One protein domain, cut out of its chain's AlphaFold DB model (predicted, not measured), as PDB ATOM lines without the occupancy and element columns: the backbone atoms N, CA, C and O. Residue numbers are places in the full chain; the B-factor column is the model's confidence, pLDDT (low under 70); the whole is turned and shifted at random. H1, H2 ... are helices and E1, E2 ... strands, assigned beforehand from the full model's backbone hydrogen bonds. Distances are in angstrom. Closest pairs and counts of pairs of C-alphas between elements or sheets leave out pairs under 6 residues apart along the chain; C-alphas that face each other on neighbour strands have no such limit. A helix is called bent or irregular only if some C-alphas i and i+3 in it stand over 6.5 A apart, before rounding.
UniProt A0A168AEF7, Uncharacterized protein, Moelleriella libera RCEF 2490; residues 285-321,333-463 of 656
ATOM      1  N   THR A 285     -40.239   3.674  24.651       50.94
ATOM      2  CA  THR A 285     -39.913   4.365  25.909       50.94
ATOM      3  C   THR A 285     -39.497   3.398  27.019       50.94
ATOM      4  O   THR A 285     -38.565   3.689  27.773       50.94
ATOM      5  N   ARG A 286     -40.086   2.195  27.057       58.22
ATOM      6  CA  ARG A 286     -39.755   1.148  28.033       58.22
ATOM      7  C   ARG A 286     -38.326   0.622  27.869       58.22
ATOM      8  O   ARG A 286     -37.669   0.291  28.853       58.22
ATOM      9  N   TYR A 287     -37.823   0.582  26.637       63.00
ATOM     10  CA  TYR A 287     -36.486   0.071  26.315       63.00
ATOM     11  C   TYR A 287     -35.382   1.113  26.523       63.00
ATOM     12  O   TYR A 287     -34.231   0.762  26.808       63.00
ATOM     13  N   LEU A 288     -35.750   2.393  26.434       62.47
ATOM     14  CA  LEU A 288     -34.857   3.536  26.615       62.47
ATOM     15  C   LEU A 288     -34.617   3.891  28.094       62.47
ATOM     16  O   LEU A 288     -33.697   4.659  28.374       62.47
ATOM     17  N   ALA A 289     -35.394   3.341  29.036       72.06
ATOM     18  CA  ALA A 289     -35.201   3.569  30.469       72.06
ATOM     19  C   ALA A 289     -33.813   3.093  30.944       72.06
ATOM     20  O   ALA A 289     -33.325   2.033  30.533       72.06
ATOM     21  N   GLU A 290     -33.158   3.872  31.804       82.38
ATOM     22  CA  GLU A 290     -31.844   3.525  32.360       82.38
ATOM     23  C   GLU A 290     -31.959   2.424  33.423       82.38
ATOM     24  O   GLU A 290     -32.958   2.312  34.133       82.38
ATOM     25  N   TYR A 291     -30.920   1.595  33.531       89.12
ATOM     26  CA  TYR A 291     -30.856   0.576  34.577       89.12
ATOM     27  C   TYR A 291     -30.483   1.199  35.919       89.12
ATOM     28  O   TYR A 291     -29.585   2.036  36.009       89.12
ATOM     29  N   SER A 292     -31.168   0.750  36.965       87.88
ATOM     30  CA  SER A 292     -30.969   1.201  38.336       87.88
ATOM     31  C   SER A 292     -30.161   0.171  39.128       87.88
ATOM     32  O   SER A 292     -30.397  -1.033  39.023       87.88
ATOM     33  N   ASP A 293     -29.243   0.641  39.977       88.94
ATOM     34  CA  ASP A 293     -28.630  -0.224  40.996       88.94
ATOM     35  C   ASP A 293     -29.659  -0.666  42.033       88.94
ATOM     36  O   ASP A 293     -29.528  -1.716  42.643       88.94
ATOM     37  N   LYS A 294     -30.700   0.130  42.248       91.69
ATOM     38  CA  LYS A 294     -31.765  -0.119  43.211       91.69
ATOM     39  C   LYS A 294     -32.919  -0.880  42.564       91.69
ATOM     40  O   LYS A 294     -33.347  -0.502  41.475       91.69
ATOM     41  N   VAL A 295     -33.421  -1.922  43.232       90.56
ATOM     42  CA  VAL A 295     -34.421  -2.848  42.668       90.56
ATOM     43  C   VAL A 295     -35.720  -2.788  43.458       90.56
ATOM     44  O   VAL A 295     -35.766  -3.272  44.579       90.56
ATOM     45  N   ALA A 296     -36.763  -2.198  42.879       89.19
ATOM     46  CA  ALA A 296     -38.071  -2.054  43.518       89.19
ATOM     47  C   ALA A 296     -38.954  -3.304  43.373       89.19
ATOM     48  O   ALA A 296     -38.657  -4.217  42.600       89.19
ATOM     49  N   ILE A 297     -40.068  -3.320  44.110       90.56
ATOM     50  CA  ILE A 297     -41.131  -4.312  43.918       90.56
ATOM     51  C   ILE A 297     -41.685  -4.232  42.492       90.56
ATOM     52  O   ILE A 297     -41.768  -3.148  41.913       90.56
ATOM     53  N   GLY A 298     -42.064  -5.369  41.914       89.81
ATOM     54  CA  GLY A 298     -42.506  -5.457  40.520       89.81
ATOM     55  C   GLY A 298     -41.374  -5.484  39.491       89.81
ATOM     56  O   GLY A 298     -41.651  -5.563  38.298       89.81
ATOM     57  N   ALA A 299     -40.108  -5.421  39.914       91.19
ATOM     58  CA  ALA A 299     -38.975  -5.542  39.004       91.19
ATOM     59  C   ALA A 299     -38.832  -6.972  38.459       91.19
ATOM     60  O   ALA A 299     -39.131  -7.950  39.150       91.19
ATOM     61  N   ASP A 300     -38.329  -7.090  37.232       92.81
ATOM     62  CA  ASP A 300     -38.037  -8.367  36.588       92.81
ATOM     63  C   ASP A 300     -36.811  -9.042  37.211       92.81
ATOM     64  O   ASP A 300     -35.774  -8.412  37.430       92.81
ATOM     65  N   ILE A 301     -36.913 -10.341  37.480       95.44
ATOM     66  CA  ILE A 301     -35.812 -11.147  38.011       95.44
ATOM     67  C   ILE A 301     -35.751 -12.511  37.332       95.44
ATOM     68  O   ILE A 301     -36.769 -13.063  36.907       95.44
ATOM     69  N   CYS A 302     -34.553 -13.081  37.268       94.56
ATOM     70  CA  CYS A 302     -34.344 -14.467  36.858       94.56
ATOM     71  C   CYS A 302     -33.119 -15.070  37.556       94.56
ATOM     72  O   CYS A 302     -32.330 -14.360  38.188       94.56
ATOM     73  N   ALA A 303     -32.944 -16.386  37.420       94.81
ATOM     74  CA  ALA A 303     -31.679 -17.034  37.749       94.81
ATOM     75  C   ALA A 303     -30.562 -16.539  36.811       94.81
ATOM     76  O   ALA A 303     -30.786 -16.384  35.614       94.81
ATOM     77  N   SER A 304     -29.352 -16.326  37.329       93.56
ATOM     78  CA  SER A 304     -28.188 -15.847  36.568       93.56
ATOM     79  C   SER A 304     -27.488 -16.997  35.841       93.56
ATOM     80  O   SER A 304     -26.317 -17.304  36.061       93.56
ATOM     81  N   VAL A 305     -28.242 -17.687  34.990       91.38
ATOM     82  CA  VAL A 305     -27.765 -18.822  34.203       91.38
ATOM     83  C   VAL A 305     -28.446 -18.819  32.842       91.38
ATOM     84  O   VAL A 305     -29.563 -18.333  32.692       91.38
ATOM     85  N   PHE A 306     -27.779 -19.382  31.844       89.69
ATOM     86  CA  PHE A 306     -28.447 -19.754  30.607       89.69
ATOM     87  C   PHE A 306     -28.883 -21.209  30.689       89.69
ATOM     88  O   PHE A 306     -28.126 -22.055  31.155       89.69
ATOM     89  N   THR A 307     -30.074 -21.499  30.192       88.00
ATOM     90  CA  THR A 307     -30.575 -22.867  30.098       88.00
ATOM     91  C   THR A 307     -30.186 -23.467  28.752       88.00
ATOM     92  O   THR A 307     -29.903 -22.750  27.783       88.00
ATOM     93  N   GLN A 308     -30.145 -24.794  28.685       86.44
ATOM     94  CA  GLN A 308     -29.879 -25.519  27.452       86.44
ATOM     95  C   GLN A 308     -31.087 -26.381  27.103       86.44
ATOM     96  O   GLN A 308     -31.684 -27.028  27.965       86.44
ATOM     97  N   ARG A 309     -31.465 -26.341  25.829       89.00
ATOM     98  CA  ARG A 309     -32.467 -27.228  25.251       89.00
ATOM     99  C   ARG A 309     -31.821 -28.540  24.805       89.00
ATOM    100  O   ARG A 309     -30.628 -28.553  24.520       89.00
ATOM    101  N   ASP A 310     -32.596 -29.615  24.747       89.62
ATOM    102  CA  ASP A 310     -32.174 -30.958  24.324       89.62
ATOM    103  C   ASP A 310     -31.390 -31.002  22.996       89.62
ATOM    104  O   ASP A 310     -30.468 -31.799  22.853       89.62
ATOM    105  N   ASP A 311     -31.677 -30.102  22.056       89.12
ATOM    106  CA  ASP A 311     -30.930 -29.933  20.798       89.12
ATOM    107  C   ASP A 311     -29.638 -29.095  20.916       89.12
ATOM    108  O   ASP A 311     -29.055 -28.677  19.916       89.12
ATOM    109  N   GLY A 312     -29.198 -28.800  22.138       87.94
ATOM    110  CA  GLY A 312     -28.017 -27.998  22.437       87.94
ATOM    111  C   GLY A 312     -28.237 -26.484  22.358       87.94
ATOM    112  O   GLY A 312     -27.330 -25.731  22.724       87.94
ATOM    113  N   THR A 313     -29.420 -26.013  21.937       87.19
ATOM    114  CA  THR A 313     -29.707 -24.575  21.801       87.19
ATOM    115  C   THR A 313     -29.689 -23.881  23.158       87.19
ATOM    116  O   THR A 313     -30.421 -24.247  24.080       87.19
ATOM    117  N   LYS A 314     -28.913 -22.801  23.259       87.75
ATOM    118  CA  LYS A 314     -28.874 -21.935  24.439       87.75
ATOM    119  C   LYS A 314     -30.139 -21.077  24.533       87.75
ATOM    120  O   LYS A 314     -30.541 -20.444  23.555       87.75
ATOM    121  N   ARG A 315     -30.750 -21.023  25.712       86.06
ATOM    122  CA  ARG A 315     -31.984 -20.280  25.993       86.06
ATOM    123  C   ARG A 315     -31.816 -19.382  27.212       86.06
ATOM    124  O   ARG A 315     -30.953 -19.599  28.065       86.06
ATOM    125  N   ASN A 316     -32.624 -18.328  27.255       86.38
ATOM    126  CA  ASN A 316     -32.737 -17.508  28.449       86.38
ATOM    127  C   ASN A 316     -33.473 -18.288  29.561       86.38
ATOM    128  O   ASN A 316     -34.308 -19.146  29.256       86.38
ATOM    129  N   PRO A 317     -33.155 -18.014  30.837       88.56
ATOM    130  CA  PRO A 317     -33.823 -18.633  31.976       88.56
ATOM    131  C   PRO A 317     -35.282 -18.179  32.077       88.56
ATOM    132  O   PRO A 317     -35.702 -17.220  31.424       88.56
ATOM    133  N   VAL A 318     -36.036 -18.855  32.942       87.31
ATOM    134  CA  VAL A 318     -37.377 -18.412  33.327       87.31
ATOM    135  C   VAL A 318     -37.266 -17.061  34.038       87.31
ATOM    136  O   VAL A 318     -36.349 -16.844  34.833       87.31
ATOM    137  N   MET A 319     -38.188 -16.149  33.737       88.19
ATOM    138  CA  MET A 319     -38.247 -14.817  34.338       88.19
ATOM    139  C   MET A 319     -39.585 -14.598  35.032       88.19
ATOM    140  O   MET A 319     -40.631 -15.042  34.555       88.19
ATOM    141  N   GLY A 320     -39.529 -13.892  36.154       92.44
ATOM    142  CA  GLY A 320     -40.683 -13.500  36.946       92.44
ATOM    143  C   GLY A 320     -40.457 -12.152  37.613       92.44
ATOM    144  O   GLY A 320     -39.661 -11.331  37.153       92.44
ATOM    145  N   THR A 321     -41.153 -11.940  38.719       94.50
ATOM    146  CA  THR A 321     -41.236 -10.668  39.430       94.50
ATOM    147  C   THR A 321     -40.653 -10.771  40.841       94.50
ATOM    148  O   THR A 321     -40.904 -11.733  41.572       94.50
ATOM    149  N   GLU A 333     -30.056 -14.142  66.005       93.44
ATOM    150  CA  GLU A 333     -29.264 -13.384  65.038       93.44
ATOM    151  C   GLU A 333     -29.955 -12.060  64.649       93.44
ATOM    152  O   GLU A 333     -31.173 -11.915  64.813       93.44
ATOM    153  N   PRO A 334     -29.209 -11.072  64.120       93.44
ATOM    154  CA  PRO A 334     -29.805  -9.855  63.579       93.44
ATOM    155  C   PRO A 334     -30.781 -10.147  62.435       93.44
ATOM    156  O   PRO A 334     -30.608 -11.113  61.686       93.44
ATOM    157  N   TRP A 335     -31.773  -9.269  62.267       93.00
ATOM    158  CA  TRP A 335     -32.673  -9.304  61.116       93.00
ATOM    159  C   TRP A 335     -31.884  -9.155  59.812       93.00
ATOM    160  O   TRP A 335     -30.987  -8.316  59.697       93.00
ATOM    161  N   ARG A 336     -32.219  -9.985  58.824       91.12
ATOM    162  CA  ARG A 336     -31.609  -9.969  57.493       91.12
ATOM    163  C   ARG A 336     -32.684  -9.734  56.446       91.12
ATOM    164  O   ARG A 336     -33.670 -10.467  56.399       91.12
ATOM    165  N   THR A 337     -32.463  -8.749  55.586       92.94
ATOM    166  CA  THR A 337     -33.345  -8.460  54.455       92.94
ATOM    167  C   THR A 337     -33.181  -9.504  53.354       92.94
ATOM    168  O   THR A 337     -32.065  -9.825  52.936       92.94
ATOM    169  N   MET A 338     -34.306 -10.007  52.858       95.00
ATOM    170  CA  MET A 338     -34.405 -10.921  51.727       95.00
ATOM    171  C   MET A 338     -35.485 -10.445  50.759       95.00
ATOM    172  O   MET A 338     -36.428  -9.774  51.165       95.00
ATOM    173  N   SER A 339     -35.369 -10.793  49.482       95.88
ATOM    174  CA  SER A 339     -36.465 -10.643  48.521       95.88
ATOM    175  C   SER A 339     -37.311 -11.908  48.480       95.88
ATOM    176  O   SER A 339     -36.759 -13.009  48.528       95.88
ATOM    177  N   LEU A 340     -38.619 -11.741  48.321       97.44
ATOM    178  CA  LEU A 340     -39.604 -12.798  48.131       97.44
ATOM    179  C   LEU A 340     -40.066 -12.845  46.666       97.44
ATOM    180  O   LEU A 340     -40.391 -11.817  46.072       97.44
ATOM    181  N   THR A 341     -40.100 -14.047  46.099       97.38
ATOM    182  CA  THR A 341     -40.675 -14.372  44.780       97.38
ATOM    183  C   THR A 341     -41.169 -15.826  44.786       97.38
ATOM    184  O   THR A 341     -41.131 -16.466  45.840       97.38
ATOM    185  N   ASN A 342     -41.627 -16.374  43.656       96.25
ATOM    186  CA  ASN A 342     -41.979 -17.791  43.577       96.25
ATOM    187  C   ASN A 342     -40.762 -18.708  43.404       96.25
ATOM    188  O   ASN A 342     -39.749 -18.330  42.813       96.25
ATOM    189  N   TYR A 343     -40.885 -19.962  43.843       95.38
ATOM    190  CA  TYR A 343     -39.853 -20.971  43.603       95.38
ATOM    191  C   TYR A 343     -39.725 -21.310  42.113       95.38
ATOM    192  O   TYR A 343     -38.610 -21.395  41.595       95.38
ATOM    193  N   HIS A 344     -40.838 -21.421  41.385       92.12
ATOM    194  CA  HIS A 344     -40.779 -21.731  39.954       92.12
ATOM    195  C   HIS A 344     -40.040 -20.661  39.119       92.12
ATOM    196  O   HIS A 344     -39.485 -20.991  38.074       92.12
ATOM    197  N   VAL A 345     -39.953 -19.410  39.597       92.69
ATOM    198  CA  VAL A 345     -39.187 -18.320  38.954       92.69
ATOM    199  C   VAL A 345     -37.674 -18.543  39.057       92.69
ATOM    200  O   VAL A 345     -36.926 -18.156  38.162       92.69
ATOM    201  N   VAL A 346     -37.202 -19.188  40.127       93.94
ATOM    202  CA  VAL A 346     -35.767 -19.444  40.353       93.94
ATOM    203  C   VAL A 346     -35.337 -20.849  39.928       93.94
ATOM    204  O   VAL A 346     -34.141 -21.132  39.855       93.94
ATOM    205  N   ARG A 347     -36.304 -21.717  39.604       92.81
ATOM    206  CA  ARG A 347     -36.124 -23.143  39.286       92.81
ATOM    207  C   ARG A 347     -35.114 -23.400  38.165       92.81
ATOM    208  O   ARG A 347     -34.383 -24.382  38.227       92.81
ATOM    209  N   SER A 348     -35.018 -22.506  37.179       92.50
ATOM    210  CA  SER A 348     -34.057 -22.641  36.073       92.50
ATOM    211  C   SER A 348     -32.592 -22.502  36.487       92.50
ATOM    212  O   SER A 348     -31.712 -22.817  35.697       92.50
ATOM    213  N   GLY A 349     -32.323 -22.020  37.703       93.44
ATOM    214  CA  GLY A 349     -30.984 -21.934  38.280       93.44
ATOM    215  C   GLY A 349     -30.500 -23.204  38.976       93.44
ATOM    216  O   GLY A 349     -29.411 -23.186  39.544       93.44
ATOM    217  N   ILE A 350     -31.300 -24.272  38.978       94.00
ATOM    218  CA  ILE A 350     -30.986 -25.529  39.660       94.00
ATOM    219  C   ILE A 350     -30.506 -26.552  38.636       94.00
ATOM    220  O   ILE A 350     -31.103 -26.725  37.571       94.00
ATOM    221  N   GLU A 351     -29.429 -27.253  38.976       93.12
ATOM    222  CA  GLU A 351     -28.892 -28.330  38.152       93.12
ATOM    223  C   GLU A 351     -29.944 -29.423  37.901       93.12
ATOM    224  O   GLU A 351     -30.613 -29.898  38.821       93.12
ATOM    225  N   GLY A 352     -30.084 -29.822  36.637       90.81
ATOM    226  CA  GLY A 352     -31.131 -30.735  36.176       90.81
ATOM    227  C   GLY A 352     -32.326 -30.034  35.524       90.81
ATOM    228  O   GLY A 352     -33.208 -30.717  35.006       90.81
ATOM    229  N   PHE A 353     -32.368 -28.695  35.499       91.56
ATOM    230  CA  PHE A 353     -33.363 -27.966  34.709       91.56
ATOM    231  C   PHE A 353     -33.088 -28.115  33.209       91.56
ATOM    232  O   PHE A 353     -32.079 -27.623  32.703       91.56
ATOM    233  N   GLY A 354     -34.011 -28.766  32.501       87.94
ATOM    234  CA  GLY A 354     -33.931 -29.006  31.063       87.94
ATOM    235  C   GLY A 354     -35.082 -28.368  30.291       87.94
ATOM    236  O   GLY A 354     -36.179 -28.158  30.818       87.94
ATOM    237  N   LEU A 355     -34.823 -28.080  29.017       88.62
ATOM    238  CA  LEU A 355     -35.835 -27.703  28.038       88.62
ATOM    239  C   LEU A 355     -35.835 -28.718  26.899       88.62
ATOM    240  O   LEU A 355     -34.778 -29.211  26.514       88.62
ATOM    241  N   LYS A 356     -36.997 -28.947  26.294       87.44
ATOM    242  CA  LYS A 356     -37.144 -29.772  25.092       87.44
ATOM    243  C   LYS A 356     -37.629 -28.969  23.897       87.44
ATOM    244  O   LYS A 356     -38.401 -28.016  24.049       87.44
ATOM    245  N   ALA A 357     -37.173 -29.346  22.710       85.50
ATOM    246  CA  ALA A 357     -37.636 -28.786  21.452       85.50
ATOM    247  C   ALA A 357     -39.065 -29.244  21.151       85.50
ATOM    248  O   ALA A 357     -39.351 -30.434  21.037       85.50
ATOM    249  N   VAL A 358     -39.971 -28.280  20.989       79.19
ATOM    250  CA  VAL A 358     -41.356 -28.541  20.582       79.19
ATOM    251  C   VAL A 358     -41.635 -27.722  19.339       79.19
ATOM    252  O   VAL A 358     -41.441 -26.511  19.345       79.19
ATOM    253  N   LYS A 359     -42.049 -28.373  18.253       74.44
ATOM    254  CA  LYS A 359     -42.443 -27.645  17.047       74.44
ATOM    255  C   LYS A 359     -43.787 -26.973  17.265       74.44
ATOM    256  O   LYS A 359     -44.654 -27.540  17.925       74.44
ATOM    257  N   ASP A 360     -43.929 -25.778  16.713       64.56
ATOM    258  CA  ASP A 360     -45.158 -25.014  16.667       64.56
ATOM    259  C   ASP A 360     -45.903 -25.226  15.348       64.56
ATOM    260  O   ASP A 360     -45.481 -25.941  14.434       64.56
ATOM    261  N   ALA A 361     -47.044 -24.559  15.309       51.22
ATOM    262  CA  ALA A 361     -47.968 -24.404  14.212       51.22
ATOM    263  C   ALA A 361     -47.360 -24.201  12.813       51.22
ATOM    264  O   ALA A 361     -47.913 -24.636  11.807       51.22
ATOM    265  N   HIS A 362     -46.258 -23.483  12.738       57.94
ATOM    266  CA  HIS A 362     -45.638 -23.038  11.500       57.94
ATOM    267  C   HIS A 362     -44.334 -23.806  11.252       57.94
ATOM    268  O   HIS A 362     -43.549 -23.441  10.383       57.94
ATOM    269  N   GLY A 363     -44.096 -24.879  12.020       66.50
ATOM    270  CA  GLY A 363     -42.860 -25.649  12.001       66.50
ATOM    271  C   GLY A 363     -41.707 -24.986  12.759       66.50
ATOM    272  O   GLY A 363     -40.599 -25.526  12.730       66.50
ATOM    273  N   ASN A 364     -41.944 -23.869  13.455       72.12
ATOM    274  CA  ASN A 364     -40.930 -23.197  14.260       72.12
ATOM    275  C   ASN A 364     -40.639 -24.008  15.518       72.12
ATOM    276  O   ASN A 364     -41.537 -24.536  16.168       72.12
ATOM    277  N   THR A 365     -39.373 -24.090  15.903       77.31
ATOM    278  CA  THR A 365     -38.973 -24.852  17.088       77.31
ATOM    279  C   THR A 365     -39.014 -23.980  18.346       77.31
ATOM    280  O   THR A 365     -38.076 -23.222  18.618       77.31
ATOM    281  N   ASN A 366     -40.046 -24.168  19.165       76.44
ATOM    282  CA  ASN A 366     -40.204 -23.584  20.496       76.44
ATOM    283  C   ASN A 366     -39.518 -24.430  21.583       76.44
ATOM    284  O   ASN A 366     -38.895 -25.465  21.314       76.44
ATOM    285  N   SER A 367     -39.583 -23.948  22.822       81.44
ATOM    286  CA  SER A 367     -39.051 -24.625  24.005       81.44
ATOM    287  C   SER A 367     -40.197 -24.952  24.955       81.44
ATOM    288  O   SER A 367     -41.015 -24.083  25.237       81.44
ATOM    289  N   ALA A 368     -40.225 -26.170  25.485       80.75
ATOM    290  CA  ALA A 368     -41.059 -26.526  26.629       80.75
ATOM    291  C   ALA A 368     -40.174 -26.986  27.789       80.75
ATOM    292  O   ALA A 368     -39.094 -27.531  27.558       80.75
ATOM    293  N   ILE A 369     -40.627 -26.793  29.027       84.44
ATOM    294  CA  ILE A 369     -39.928 -27.319  30.203       84.44
ATOM    295  C   ILE A 369     -39.939 -28.848  30.143       84.44
ATOM    296  O   ILE A 369     -40.982 -29.465  29.900       84.44
ATOM    297  N   ASP A 370     -38.772 -29.458  30.346       85.38
ATOM    298  CA  ASP A 370     -38.643 -30.909  30.375       85.38
ATOM    299  C   ASP A 370     -38.807 -31.473  31.794       85.38
ATOM    300  O   ASP A 370     -38.646 -30.775  32.805       85.38
ATOM    301  N   LYS A 371     -39.160 -32.757  31.873       85.75
ATOM    302  CA  LYS A 371     -39.250 -33.476  33.141       85.75
ATOM    303  C   LYS A 371     -37.834 -33.614  33.726       85.75
ATOM    304  O   LYS A 371     -36.961 -34.143  33.041       85.75
ATOM    305  N   PRO A 372     -37.595 -33.208  34.987       89.00
ATOM    306  CA  PRO A 372     -36.295 -33.422  35.609       89.00
ATOM    307  C   PRO A 372     -36.007 -34.919  35.754       89.00
ATOM    308  O   PRO A 372     -36.911 -35.713  36.035       89.00
ATOM    309  N   ALA A 373     -34.738 -35.300  35.599       90.56
ATOM    310  CA  ALA A 373     -34.298 -36.666  35.855       90.56
ATOM    311  C   ALA A 373     -34.529 -37.029  37.330       90.56
ATOM    312  O   ALA A 373     -34.250 -36.227  38.230       90.56
ATOM    313  N   GLU A 374     -35.036 -38.236  37.578       90.81
ATOM    314  CA  GLU A 374     -35.248 -38.735  38.935       90.81
ATOM    315  C   GLU A 374     -33.914 -38.791  39.693       90.81
ATOM    316  O   GLU A 374     -32.906 -39.252  39.163       90.81
ATOM    317  N   GLY A 375     -33.893 -38.249  40.913       89.75
ATOM    318  CA  GLY A 375     -32.677 -38.149  41.731       89.75
ATOM    319  C   GLY A 375     -31.744 -36.975  41.401       89.75
ATOM    320  O   GLY A 375     -30.761 -36.785  42.112       89.75
ATOM    321  N   SER A 376     -32.037 -36.160  40.380       93.69
ATOM    322  CA  SER A 376     -31.272 -34.929  40.111       93.69
ATOM    323  C   SER A 376     -31.394 -33.894  41.247       93.69
ATOM    324  O   SER A 376     -32.376 -33.921  42.000       93.69
ATOM    325  N   PRO A 377     -30.462 -32.924  41.357       94.62
ATOM    326  CA  PRO A 377     -30.579 -31.834  42.329       94.62
ATOM    327  C   PRO A 377     -31.900 -31.064  42.208       94.62
ATOM    328  O   PRO A 377     -32.527 -30.751  43.222       94.62
ATOM    329  N   LEU A 378     -32.372 -30.821  40.980       93.38
ATOM    330  CA  LEU A 378     -33.677 -30.212  40.734       93.38
ATOM    331  C   LEU A 378     -34.833 -31.071  41.249       93.38
ATOM    332  O   LEU A 378     -35.731 -30.531  41.883       93.38
ATOM    333  N   TRP A 379     -34.805 -32.389  41.041       93.19
ATOM    334  CA  TRP A 379     -35.832 -33.284  41.583       93.19
ATOM    335  C   TRP A 379     -35.915 -33.198  43.113       93.19
ATOM    336  O   TRP A 379     -37.005 -33.115  43.683       93.19
ATOM    337  N   ALA A 380     -34.763 -33.186  43.791       93.69
ATOM    338  CA  ALA A 380     -34.701 -33.036  45.242       93.69
ATOM    339  C   ALA A 380     -35.243 -31.669  45.697       93.69
ATOM    340  O   ALA A 380     -36.079 -31.614  46.599       93.69
ATOM    341  N   CYS A 381     -34.845 -30.579  45.032       94.06
ATOM    342  CA  CYS A 381     -35.332 -29.232  45.341       94.06
ATOM    343  C   CYS A 381     -36.834 -29.070  45.065       94.06
ATOM    344  O   CYS A 381     -37.542 -28.438  45.844       94.06
ATOM    345  N   ASP A 382     -37.346 -29.664  43.988       93.25
ATOM    346  CA  ASP A 382     -38.770 -29.646  43.664       93.25
ATOM    347  C   ASP A 382     -39.592 -30.374  44.744       93.25
ATOM    348  O   ASP A 382     -40.701 -29.945  45.079       93.25
ATOM    349  N   LYS A 383     -39.036 -31.438  45.334       91.69
ATOM    350  CA  LYS A 383     -39.675 -32.225  46.393       91.69
ATOM    351  C   LYS A 383     -39.578 -31.572  47.775       91.69
ATOM    352  O   LYS A 383     -40.575 -31.511  48.492       91.69
ATOM    353  N   GLU A 384     -38.392 -31.124  48.173       91.69
ATOM    354  CA  GLU A 384     -38.092 -30.735  49.563       91.69
ATOM    355  C   GLU A 384     -37.948 -29.218  49.754       91.69
ATOM    356  O   GLU A 384     -38.112 -28.701  50.867       91.69
ATOM    357  N   GLY A 385     -37.716 -28.494  48.663       93.38
ATOM    358  CA  GLY A 385     -37.342 -27.089  48.665       93.38
ATOM    359  C   GLY A 385     -35.837 -26.879  48.812       93.38
ATOM    360  O   GLY A 385     -35.034 -27.802  48.712       93.38
ATOM    361  N   ILE A 386     -35.454 -25.627  49.050       94.25
ATOM    362  CA  ILE A 386     -34.067 -25.227  49.312       94.25
ATOM    363  C   ILE A 386     -34.011 -24.757  50.758       94.25
ATOM    364  O   ILE A 386     -34.827 -23.933  51.165       94.25
ATOM    365  N   CYS A 387     -33.069 -25.269  51.545       88.62
ATOM    366  CA  CYS A 387     -32.863 -24.840  52.927       88.62
ATOM    367  C   CYS A 387     -31.373 -24.800  53.271       88.62
ATOM    368  O   CYS A 387     -30.896 -25.608  54.060       88.62
ATOM    369  N   SER A 388     -30.633 -23.861  52.674       83.56
ATOM    370  CA  SER A 388     -29.196 -23.725  52.920       83.56
ATOM    371  C   SER A 388     -28.776 -22.271  53.103       83.56
ATOM    372  O   SER A 388     -29.131 -21.385  52.325       83.56
ATOM    373  N   LEU A 389     -27.963 -22.027  54.132       79.88
ATOM    374  CA  LEU A 389     -27.266 -20.751  54.305       79.88
ATOM    375  C   LEU A 389     -26.029 -20.654  53.395       79.88
ATOM    376  O   LEU A 389     -25.632 -19.550  53.006       79.88
ATOM    377  N   GLU A 390     -25.463 -21.796  53.007       78.75
ATOM    378  CA  GLU A 390     -24.284 -21.920  52.150       78.75
ATOM    379  C   GLU A 390     -24.677 -22.132  50.683       78.75
ATOM    380  O   GLU A 390     -25.663 -22.803  50.378       78.75
ATOM    381  N   GLY A 391     -23.913 -21.540  49.762       75.50
ATOM    382  CA  GLY A 391     -24.214 -21.613  48.328       75.50
ATOM    383  C   GLY A 391     -25.558 -20.977  47.953       75.50
ATOM    384  O   GLY A 391     -26.073 -20.110  48.668       75.50
ATOM    385  N   GLY A 392     -26.102 -21.375  46.806       84.31
ATOM    386  CA  GLY A 392     -27.436 -20.992  46.349       84.31
ATOM    387  C   GLY A 392     -27.474 -20.453  44.922       84.31
ATOM    388  O   GLY A 392     -26.453 -20.303  44.253       84.31
ATOM    389  N   ILE A 393     -28.683 -20.155  44.458       93.62
ATOM    390  CA  ILE A 393     -28.935 -19.725  43.080       93.62
ATOM    391  C   ILE A 393     -28.720 -18.218  42.986       93.62
ATOM    392  O   ILE A 393     -29.409 -17.456  43.663       93.62
ATOM    393  N   CYS A 394     -27.785 -17.772  42.151       95.50
ATOM    394  CA  CYS A 394     -27.600 -16.344  41.904       95.50
ATOM    395  C   CYS A 394     -28.782 -15.789  41.104       95.50
ATOM    396  O   CYS A 394     -29.179 -16.382  40.102       95.50
ATOM    397  N   LEU A 395     -29.323 -14.652  41.532       96.25
ATOM    398  CA  LEU A 395     -30.370 -13.917  40.831       96.25
ATOM    399  C   LEU A 395     -29.815 -12.643  40.208       96.25
ATOM    400  O   LEU A 395     -28.869 -12.040  40.725       96.25
ATOM    401  N   GLU A 396     -30.456 -12.198  39.136       95.62
ATOM    402  CA  GLU A 396     -30.115 -10.967  38.431       95.62
ATOM    403  C   GLU A 396     -31.329 -10.063  38.202       95.62
ATOM    404  O   GLU A 396     -32.446 -10.529  37.989       95.62
ATOM    405  N   ASN A 397     -31.076  -8.756  38.269       94.56
ATOM    406  CA  ASN A 397     -31.964  -7.678  37.852       94.56
ATOM    407  C   ASN A 397     -31.117  -6.572  37.181       94.56
ATOM    408  O   ASN A 397     -30.115  -6.160  37.774       94.56
ATOM    409  N   PRO A 398     -31.507  -6.026  36.018       92.44
ATOM    410  CA  PRO A 398     -32.543  -6.549  35.132       92.44
ATOM    411  C   PRO A 398     -32.274  -8.009  34.787       92.44
ATOM    412  O   PRO A 398     -31.125  -8.456  34.783       92.44
ATOM    413  N   ALA A 399     -33.332  -8.759  34.532       91.31
ATOM    414  CA  ALA A 399     -33.210 -10.124  34.080       91.31
ATOM    415  C   ALA A 399     -32.486 -10.145  32.722       91.31
ATOM    416  O   ALA A 399     -32.659  -9.268  31.868       91.31
ATOM    417  N   ARG A 400     -31.654 -11.151  32.472       89.69
ATOM    418  CA  ARG A 400     -30.953 -11.282  31.186       89.69
ATOM    419  C   ARG A 400     -31.856 -11.458  29.958       89.69
ATOM    420  O   ARG A 400     -31.459 -10.949  28.902       89.69
ATOM    421  N   PRO A 401     -33.052 -12.080  30.026       86.00
ATOM    422  CA  PRO A 401     -34.022 -11.969  28.938       86.00
ATOM    423  C   PRO A 401     -34.350 -10.504  28.599       86.00
ATOM    424  O   PRO A 401     -34.314 -10.127  27.428       86.00
ATOM    425  N   THR A 402     -34.561  -9.653  29.610       85.62
ATOM    426  CA  THR A 402     -34.795  -8.209  29.437       85.62
ATOM    427  C   THR A 402     -33.607  -7.522  28.771       85.62
ATOM    428  O   THR A 402     -33.797  -6.764  27.820       85.62
ATOM    429  N   LEU A 403     -32.372  -7.815  29.194       87.38
ATOM    430  CA  LEU A 403     -31.173  -7.316  28.505       87.38
ATOM    431  C   LEU A 403     -31.154  -7.736  27.033       87.38
ATOM    432  O   LEU A 403     -30.930  -6.895  26.167       87.38
ATOM    433  N   SER A 404     -31.382  -9.021  26.754       84.62
ATOM    434  CA  SER A 404     -31.333  -9.578  25.395       84.62
ATOM    435  C   SER A 404     -32.304  -8.841  24.470       84.62
ATOM    436  O   SER A 404     -31.916  -8.416  23.382       84.62
ATOM    437  N   ILE A 405     -33.530  -8.598  24.947       80.75
ATOM    438  CA  ILE A 405     -34.544  -7.809  24.241       80.75
ATOM    439  C   ILE A 405     -34.067  -6.365  24.051       80.75
ATOM    440  O   ILE A 405     -34.051  -5.871  22.928       80.75
ATOM    441  N   HIS A 406     -33.631  -5.692  25.120       84.81
ATOM    442  CA  HIS A 406     -33.219  -4.284  25.066       84.81
ATOM    443  C   HIS A 406     -32.079  -4.049  24.070       84.81
ATOM    444  O   HIS A 406     -32.114  -3.085  23.306       84.81
ATOM    445  N   LEU A 407     -31.067  -4.919  24.070       86.94
ATOM    446  CA  LEU A 407     -29.940  -4.807  23.149       86.94
ATOM    447  C   LEU A 407     -30.383  -4.977  21.698       86.94
ATOM    448  O   LEU A 407     -29.893  -4.248  20.840       86.94
ATOM    449  N   GLU A 408     -31.301  -5.901  21.420       83.88
ATOM    450  CA  GLU A 408     -31.768  -6.132  20.056       83.88
ATOM    451  C   GLU A 408     -32.635  -4.981  19.541       83.88
ATOM    452  O   GLU A 408     -32.381  -4.470  18.450       83.88
ATOM    453  N   VAL A 409     -33.560  -4.471  20.363       82.62
ATOM    454  CA  VAL A 409     -34.359  -3.282  20.021       82.62
ATOM    455  C   VAL A 409     -33.459  -2.091  19.686       82.62
ATOM    456  O   VAL A 409     -33.656  -1.428  18.666       82.62
ATOM    457  N   LEU A 410     -32.436  -1.827  20.506       86.31
ATOM    458  CA  LEU A 410     -31.506  -0.720  20.272       86.31
ATOM    459  C   LEU A 410     -30.685  -0.912  18.988       86.31
ATOM    460  O   LEU A 410     -30.470   0.055  18.257       86.31
ATOM    461  N   LYS A 411     -30.256  -2.139  18.668       88.38
ATOM    462  CA  LYS A 411     -29.555  -2.425  17.403       88.38
ATOM    463  C   LYS A 411     -30.456  -2.193  16.195       88.38
ATOM    464  O   LYS A 411     -30.025  -1.529  15.253       88.38
ATOM    465  N   VAL A 412     -31.690  -2.699  16.222       85.56
ATOM    466  CA  VAL A 412     -32.662  -2.523  15.132       85.56
ATOM    467  C   VAL A 412     -32.988  -1.046  14.937       85.56
ATOM    468  O   VAL A 412     -32.909  -0.548  13.813       85.56
ATOM    469  N   ARG A 413     -33.232  -0.299  16.021       85.69
ATOM    470  CA  ARG A 413     -33.429   1.156  15.950       85.69
ATOM    471  C   ARG A 413     -32.204   1.875  15.384       85.69
ATOM    472  O   ARG A 413     -32.354   2.782  14.571       85.69
ATOM    473  N   GLY A 414     -30.999   1.450  15.768       89.25
ATOM    474  CA  GLY A 414     -29.746   1.957  15.211       89.25
ATOM    475  C   GLY A 414     -29.671   1.786  13.691       89.25
ATOM    476  O   GLY A 414     -29.437   2.767  12.990       89.25
ATOM    477  N   LYS A 415     -29.963   0.580  13.179       89.94
ATOM    478  CA  LYS A 415     -30.020   0.301  11.730       89.94
ATOM    479  C   LYS A 415     -31.069   1.164  11.017       89.94
ATOM    480  O   LYS A 415     -30.799   1.702   9.947       89.94
ATOM    481  N   GLN A 416     -32.262   1.314  11.600       87.81
ATOM    482  CA  GLN A 416     -33.329   2.153  11.035       87.81
ATOM    483  C   GLN A 416     -32.897   3.619  10.914       87.81
ATOM    484  O   GLN A 416     -33.101   4.235   9.870       87.81
ATOM    485  N   LEU A 417     -32.267   4.164  11.957       89.00
ATOM    486  CA  LEU A 417     -31.728   5.523  11.943       89.00
ATOM    487  C   LEU A 417     -30.609   5.672  10.906       89.00
ATOM    488  O   LEU A 417     -30.594   6.664  10.185       89.00
ATOM    489  N   ASP A 418     -29.729   4.677  10.760       91.94
ATOM    490  CA  ASP A 418     -28.683   4.685   9.727       91.94
ATOM    491  C   ASP A 418     -29.295   4.773   8.309       91.94
ATOM    492  O   ASP A 418     -28.830   5.560   7.481       91.94
ATOM    493  N   HIS A 419     -30.391   4.053   8.041       90.12
ATOM    494  CA  HIS A 419     -31.131   4.151   6.775       90.12
ATOM    495  C   HIS A 419     -31.799   5.516   6.556       90.12
ATOM    496  O   HIS A 419     -31.754   6.042   5.439       90.12
ATOM    497  N   LEU A 420     -32.419   6.093   7.590       89.00
ATOM    498  CA  LEU A 420     -33.051   7.415   7.507       89.00
ATOM    499  C   LEU A 420     -32.013   8.510   7.230       89.00
ATOM    500  O   LEU A 420     -32.175   9.284   6.287       89.00
ATOM    501  N   ILE A 421     -30.873   8.469   7.927       91.25
ATOM    502  CA  ILE A 421     -29.757   9.403   7.727       91.25
ATOM    503  C   ILE A 421     -29.210   9.310   6.296       91.25
ATOM    504  O   ILE A 421     -28.828  10.330   5.724       91.25
ATOM    505  N   GLN A 422     -29.156   8.116   5.700       90.56
ATOM    506  CA  GLN A 422     -28.694   7.939   4.317       90.56
ATOM    507  C   GLN A 422     -29.687   8.499   3.288       90.56
ATOM    508  O   GLN A 422     -29.262   9.101   2.302       90.56
ATOM    509  N   ARG A 423     -30.997   8.318   3.508       89.50
ATOM    510  CA  ARG A 423     -32.059   8.702   2.556       89.50
ATOM    511  C   ARG A 423     -32.570  10.129   2.717       89.50
ATOM    512  O   ARG A 423     -33.135  10.667   1.766       89.50
ATOM    513  N   GLY A 424     -32.405  10.734   3.890       82.62
ATOM    514  CA  GLY A 424     -32.911  12.072   4.171       82.62
ATOM    515  C   GLY A 424     -32.367  13.103   3.182       82.62
ATOM    516  O   GLY A 424     -31.219  13.021   2.740       82.62
ATOM    517  N   GLN A 425     -33.172  14.101   2.835       76.75
ATOM    518  CA  GLN A 425     -32.717  15.249   2.040       76.75
ATOM    519  C   GLN A 425     -32.678  16.535   2.873       76.75
ATOM    520  O   GLN A 425     -31.824  17.381   2.620       76.75
ATOM    521  N   ASP A 426     -33.502  16.637   3.923       89.44
ATOM    522  CA  ASP A 426     -33.505  17.763   4.861       89.44
ATOM    523  C   ASP A 426     -32.306  17.698   5.843       89.44
ATOM    524  O   ASP A 426     -32.192  16.749   6.632       89.44
ATOM    525  N   PRO A 427     -31.410  18.706   5.845       86.25
ATOM    526  CA  PRO A 427     -30.298  18.796   6.788       86.25
ATOM    527  C   PRO A 427     -30.715  18.830   8.266       86.25
ATOM    528  O   PRO A 427     -29.984  18.306   9.111       86.25
ATOM    529  N   LYS A 428     -31.864  19.430   8.611       87.94
ATOM    530  CA  LYS A 428     -32.332  19.514  10.006       87.94
ATOM    531  C   LYS A 428     -32.749  18.143  10.522       87.94
ATOM    532  O   LYS A 428     -32.305  17.736  11.597       87.94
ATOM    533  N   GLN A 429     -33.523  17.416   9.721       87.25
ATOM    534  CA  GLN A 429     -33.944  16.054  10.034       87.25
ATOM    535  C   GLN A 429     -32.737  15.113  10.177       87.25
ATOM    536  O   GLN A 429     -32.624  14.409  11.178       87.25
ATOM    537  N   LYS A 430     -31.759  15.189   9.261       88.69
ATOM    538  CA  LYS A 430     -30.505  14.421   9.368       88.69
ATOM    539  C   LYS A 430     -29.745  14.684  10.663       88.69
ATOM    540  O   LYS A 430     -29.192  13.757  11.252       88.69
ATOM    541  N   THR A 431     -29.664  15.942  11.096       92.31
ATOM    542  CA  THR A 431     -28.991  16.298  12.353       92.31
ATOM    543  C   THR A 431     -29.714  15.696  13.556       92.31
ATOM    544  O   THR A 431     -29.061  15.144  14.443       92.31
ATOM    545  N   GLN A 432     -31.047  15.735  13.568       89.31
ATOM    546  CA  GLN A 432     -31.855  15.123  14.622       89.31
ATOM    547  C   GLN A 432     -31.679  13.597  14.668       89.31
ATOM    548  O   GLN A 432     -31.421  13.044  15.738       89.31
ATOM    549  N   GLU A 433     -31.732  12.923  13.520       91.12
ATOM    550  CA  GLU A 433     -31.555  11.469  13.417       91.12
ATOM    551  C   GLU A 433     -30.139  11.032  13.827       91.12
ATOM    552  O   GLU A 433     -29.983  10.044  14.544       91.12
ATOM    553  N   LYS A 434     -29.096  11.796  13.466       93.06
ATOM    554  CA  LYS A 434     -27.717  11.556  13.938       93.06
ATOM    555  C   LYS A 434     -27.592  11.690  15.456       93.06
ATOM    556  O   LYS A 434     -26.921  10.873  16.089       93.06
ATOM    557  N   ALA A 435     -28.231  12.700  16.046       92.50
ATOM    558  CA  ALA A 435     -28.239  12.877  17.495       92.50
ATOM    559  C   ALA A 435     -28.950  11.707  18.195       92.50
ATOM    560  O   ALA A 435     -28.441  11.180  19.185       92.50
ATOM    561  N   GLU A 436     -30.085  11.248  17.660       90.44
ATOM    562  CA  GLU A 436     -30.780  10.061  18.165       90.44
ATOM    563  C   GLU A 436     -29.927   8.794  18.015       90.44
ATOM    564  O   GLU A 436     -29.801   8.016  18.961       90.44
ATOM    565  N   ARG A 437     -29.247   8.619  16.877       92.94
ATOM    566  CA  ARG A 437     -28.358   7.478  16.619       92.94
ATOM    567  C   ARG A 437     -27.209   7.397  17.619       92.94
ATOM    568  O   ARG A 437     -26.881   6.300  18.079       92.94
ATOM    569  N   SER A 438     -26.627   8.544  17.977       93.25
ATOM    570  CA  SER A 438     -25.614   8.630  19.034       93.25
ATOM    571  C   SER A 438     -26.193   8.217  20.387       93.25
ATOM    572  O   SER A 438     -25.602   7.385  21.071       93.25
ATOM    573  N   ARG A 439     -27.385   8.716  20.749       90.50
ATOM    574  CA  ARG A 439     -28.061   8.349  22.007       90.50
ATOM    575  C   ARG A 439     -28.338   6.847  22.097       90.50
ATOM    576  O   ARG A 439     -28.070   6.251  23.137       90.50
ATOM    577  N   VAL A 440     -28.818   6.233  21.014       90.12
ATOM    578  CA  VAL A 440     -29.052   4.779  20.926       90.12
ATOM    579  C   VAL A 440     -27.746   4.001  21.123       90.12
ATOM    580  O   VAL A 440     -27.716   3.031  21.881       90.12
ATOM    581  N   GLN A 441     -26.647   4.443  20.500       92.50
ATOM    582  CA  GLN A 441     -25.338   3.800  20.655       92.50
ATOM    583  C   GLN A 441     -24.800   3.912  22.087       92.50
ATOM    584  O   GLN A 441     -24.258   2.942  22.625       92.50
ATOM    585  N   ASP A 442     -24.951   5.079  22.712       92.69
ATOM    586  CA  ASP A 442     -24.517   5.305  24.089       92.69
ATOM    587  C   ASP A 442     -25.328   4.459  25.071       92.69
ATOM    588  O   ASP A 442     -24.757   3.852  25.976       92.69
ATOM    589  N   GLN A 443     -26.642   4.347  24.868       90.88
ATOM    590  CA  GLN A 443     -27.485   3.467  25.673       90.88
ATOM    591  C   GLN A 443     -27.100   1.995  25.532       90.88
ATOM    592  O   GLN A 443     -27.022   1.291  26.539       90.88
ATOM    593  N   LEU A 444     -26.811   1.531  24.313       91.56
ATOM    594  CA  LEU A 444     -26.356   0.162  24.075       91.56
ATOM    595  C   LEU A 444     -25.076  -0.135  24.872       91.56
ATOM    596  O   LEU A 444     -25.025  -1.126  25.603       91.56
ATOM    597  N   LYS A 445     -24.088   0.770  24.822       93.81
ATOM    598  CA  LYS A 445     -22.848   0.658  25.610       93.81
ATOM    599  C   LYS A 445     -23.110   0.686  27.115       93.81
ATOM    600  O   LYS A 445     -22.532  -0.114  27.846       93.81
ATOM    601  N   ARG A 446     -23.976   1.585  27.601       93.31
ATOM    602  CA  ARG A 446     -24.303   1.694  29.035       93.31
ATOM    603  C   ARG A 446     -24.962   0.424  29.573       93.31
ATOM    604  O   ARG A 446     -24.567  -0.049  30.637       93.31
ATOM    605  N   LYS A 447     -25.918  -0.149  28.835       92.75
ATOM    606  CA  LYS A 447     -26.618  -1.384  29.231       92.75
ATOM    607  C   LYS A 447     -25.683  -2.595  29.237       92.75
ATOM    608  O   LYS A 447     -25.738  -3.376  30.181       92.75
ATOM    609  N   GLN A 448     -24.786  -2.713  28.257       93.25
ATOM    610  CA  GLN A 448     -23.735  -3.743  28.255       93.25
ATOM    611  C   GLN A 448     -22.784  -3.574  29.443       93.25
ATOM    612  O   GLN A 448     -22.635  -4.491  30.247       93.25
ATOM    613  N   ALA A 449     -22.260  -2.362  29.646       94.88
ATOM    614  CA  ALA A 449     -21.349  -2.066  30.746       94.88
ATOM    615  C   ALA A 449     -21.969  -2.319  32.132       94.88
ATOM    616  O   ALA A 449     -21.246  -2.604  33.084       94.88
ATOM    617  N   PHE A 450     -23.293  -2.209  32.277       94.81
ATOM    618  CA  PHE A 450     -23.991  -2.576  33.511       94.81
ATOM    619  C   PHE A 450     -23.851  -4.077  33.817       94.81
ATOM    620  O   PHE A 450     -23.602  -4.458  34.963       94.81
ATOM    621  N   PHE A 451     -23.950  -4.926  32.792       93.94
ATOM    622  CA  PHE A 451     -23.756  -6.364  32.935       93.94
ATOM    623  C   PHE A 451     -22.284  -6.735  33.101       93.94
ATOM    624  O   PHE A 451     -21.962  -7.451  34.047       93.94
ATOM    625  N   ASP A 452     -21.395  -6.167  32.286       93.81
ATOM    626  CA  ASP A 452     -19.949  -6.440  32.335       93.81
ATOM    627  C   ASP A 452     -19.331  -6.073  33.693       93.81
ATOM    628  O   ASP A 452     -18.417  -6.734  34.179       93.81
ATOM    629  N   LYS A 453     -19.865  -5.034  34.350       94.44
ATOM    630  CA  LYS A 453     -19.458  -4.611  35.702       94.44
ATOM    631  C   LYS A 453     -20.182  -5.361  36.825       94.44
ATOM    632  O   LYS A 453     -20.111  -4.933  37.973       94.44
ATOM    633  N   ASN A 454     -20.919  -6.430  36.515       93.06
ATOM    634  CA  ASN A 454     -21.709  -7.219  37.466       93.06
ATOM    635  C   ASN A 454     -22.755  -6.424  38.270       93.06
ATOM    636  O   ASN A 454     -23.283  -6.923  39.261       93.06
ATOM    637  N   ARG A 455     -23.137  -5.219  37.821       94.12
ATOM    638  CA  ARG A 455     -24.156  -4.398  38.503       94.12
ATOM    639  C   ARG A 455     -25.552  -5.009  38.429       94.12
ATOM    640  O   ARG A 455     -26.422  -4.606  39.184       94.12
ATOM    641  N   HIS A 456     -25.742  -5.995  37.552       94.12
ATOM    642  CA  HIS A 456     -26.966  -6.777  37.408       94.12
ATOM    643  C   HIS A 456     -27.162  -7.841  38.495       94.12
ATOM    644  O   HIS A 456     -28.293  -8.264  38.720       94.12
ATOM    645  N   GLN A 457     -26.119  -8.238  39.229       94.69
ATOM    646  CA  GLN A 457     -26.246  -9.243  40.288       94.69
ATOM    647  C   GLN A 457     -27.136  -8.725  41.424       94.69
ATOM    648  O   GLN A 457     -26.865  -7.675  42.016       94.69
ATOM    649  N   LEU A 458     -28.230  -9.434  41.705       94.75
ATOM    650  CA  LEU A 458     -29.213  -9.055  42.719       94.75
ATOM    651  C   LEU A 458     -28.862  -9.661  44.082       94.75
ATOM    652  O   LEU A 458     -28.836  -8.963  45.098       94.75
ATOM    653  N   GLY A 459     -28.611 -10.969  44.108       94.56
ATOM    654  CA  GLY A 459     -28.469 -11.727  45.343       94.56
ATOM    655  C   GLY A 459     -28.460 -13.232  45.116       94.56
ATOM    656  O   GLY A 459     -28.324 -13.694  43.985       94.56
ATOM    657  N   THR A 460     -28.626 -14.000  46.191       96.06
ATOM    658  CA  THR A 460     -28.566 -15.469  46.144       96.06
ATOM    659  C   THR A 460     -29.749 -16.093  46.874       96.06
ATOM    660  O   THR A 460     -29.992 -15.757  48.033       96.06
ATOM    661  N   VAL A 461     -30.463 -17.020  46.231       96.88
ATOM    662  CA  VAL A 461     -31.546 -17.808  46.844       96.88
ATOM    663  C   VAL A 461     -30.978 -18.693  47.949       96.88
ATOM    664  O   VAL A 461     -30.042 -19.452  47.709       96.88
ATOM    665  N   LYS A 462     -31.553 -18.596  49.149       95.75
ATOM    666  CA  LYS A 462     -31.153 -19.367  50.341       95.75
ATOM    667  C   LYS A 462     -32.224 -20.347  50.793       95.75
ATOM    668  O   LYS A 462     -31.917 -21.439  51.268       95.75
ATOM    669  N   PHE A 463     -33.483 -19.954  50.630       96.75
ATOM    670  CA  PHE A 463     -34.619 -20.749  51.063       96.75
ATOM    671  C   PHE A 463     -35.672 -20.799  49.969       96.75
ATOM    672  O   PHE A 463     -35.900 -19.795  49.301       96.75
TER     673      PHE A 463
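AT A GLANCE: This is residues 285 to 321 and 333 to 463 of the 656 residues of an uncharacterized protein of Moelleriella libera RCEF 2490 (UniProt A0A168AEF7). A long helical hairpin, H4 and H5, forms an arm on a loose head built on a small, strongly twisted sheet of four strands. In the head, H2 packs on the sheet, H3 lies beyond H2, and the strand hairpin E4 and E5 lies at one end of the head, with E3 at the other. The printed part has 168 residues, with five named helices and seven named strands in the order H1 E1 E2 E3 H2 E4 E5 H3 E6 H4 H5 E7, and its class is mixed, helices and strands. The larger sheet has the order E2 - E1 - E6 - E7 and the smaller E4 - E5, both antiparallel. The whole is loose, with a radius of gyration of the C-alphas of 20.3 A, and flat, with spans of 66 by 51 by 23 A; the arm makes much of the longest span.

IN THESE COORDINATES: H1, residues 285 to 288, is 5.2 A long and begins at C-alpha 285 (-39.913, 4.365, 25.909). E1 is residues 300 to 303, 10.8 A, and E2 is residues 319 to 321, 7.2 A. After the cut come E3, residues 336 to 341, 16.2 A, and H2, residues 343 to 349, 10.4 A. E4, residues 355 to 359, measures 12.8 A, and E5, residues 365 to 369, 13.4 A. H3, residues 377 to 384, is 10.5 A long, and E6, residues 393 to 396, is 10.0 A. H4, residues 400 to 423, runs 34.9 A from C-alpha 400 at (-30.953, -11.282, 31.186). H5, residues 427 to 452, is 37.4 A long, and E7, residues 457 to 463, is 17.8 A and ends at C-alpha 463 (-34.619, -20.749, 51.063).

HOW THE PARTS SIT: In the larger sheet E2 and E7 are the edge strands. E1 and E2 form a hairpin, with N 301 and O 320 2.9 A apart. E1 and E6 are antiparallel, with N 396 and O 302 at 3.0 A. E6 and E7 are antiparallel, with N 395 and O 459 at 2.8 A. The pairing of E1 is staggered: residues 300 to 302 pair with E2 and residues 302 to 303 with E6. H2 is on the sheet at a height of 6.2 A, over none of its strands; its closest C-alphas to E1 are those of Gly 349 and Ala 303, 5.0 A. H2 is irregular, with C-alphas 345 and 348 7.3 A apart. H2 and H3 are close but not clearly touching, their closest C-alphas, Arg 347 and Leu 378, being 7.6 A apart. E3 pairs with no named strand, but is near E7. The hairpin E4 and E5 has N 366 and O 358 at 2.7 A; both strands are apart from E6 and E7. H4 only grazes the larger sheet, with residues 400 to 402. H4 and H5 form a helical hairpin and touch at a shallow tilt of 21 degrees, opposite ways, with the C-alphas of Ile 421 and Lys 430 closest at 5.3 A. H1 only just touches H4, at residues 406 to 410 alone, with 3 pairs of C-alphas within 8 A; the closest are Tyr 287 and His 406, 5.6 A. Every O i to N i+4 pair is within hydrogen-bond range in H3 and H4; H5 has 21 of 22, H2 has 1 of 3 with 2 of 4 O i to N i+3 pairs, and H1 is too short for an i+4 pair.

THE WHOLE: The C-alphas farthest apart are those of Glu 333 and Gln 425, at 69.3 A. Residues 322 to 332 are not printed, and C-alphas 321 and 333 are 28.4 A apart across this cut. The links H1 to E1 and E1 to E2 are long; in the second, residues 307 to 308 pair antiparallel with residues 314 to 315. The mean pLDDT of the printed part is 88.4, and residues 285 to 288 and 360 to 363 are under 70.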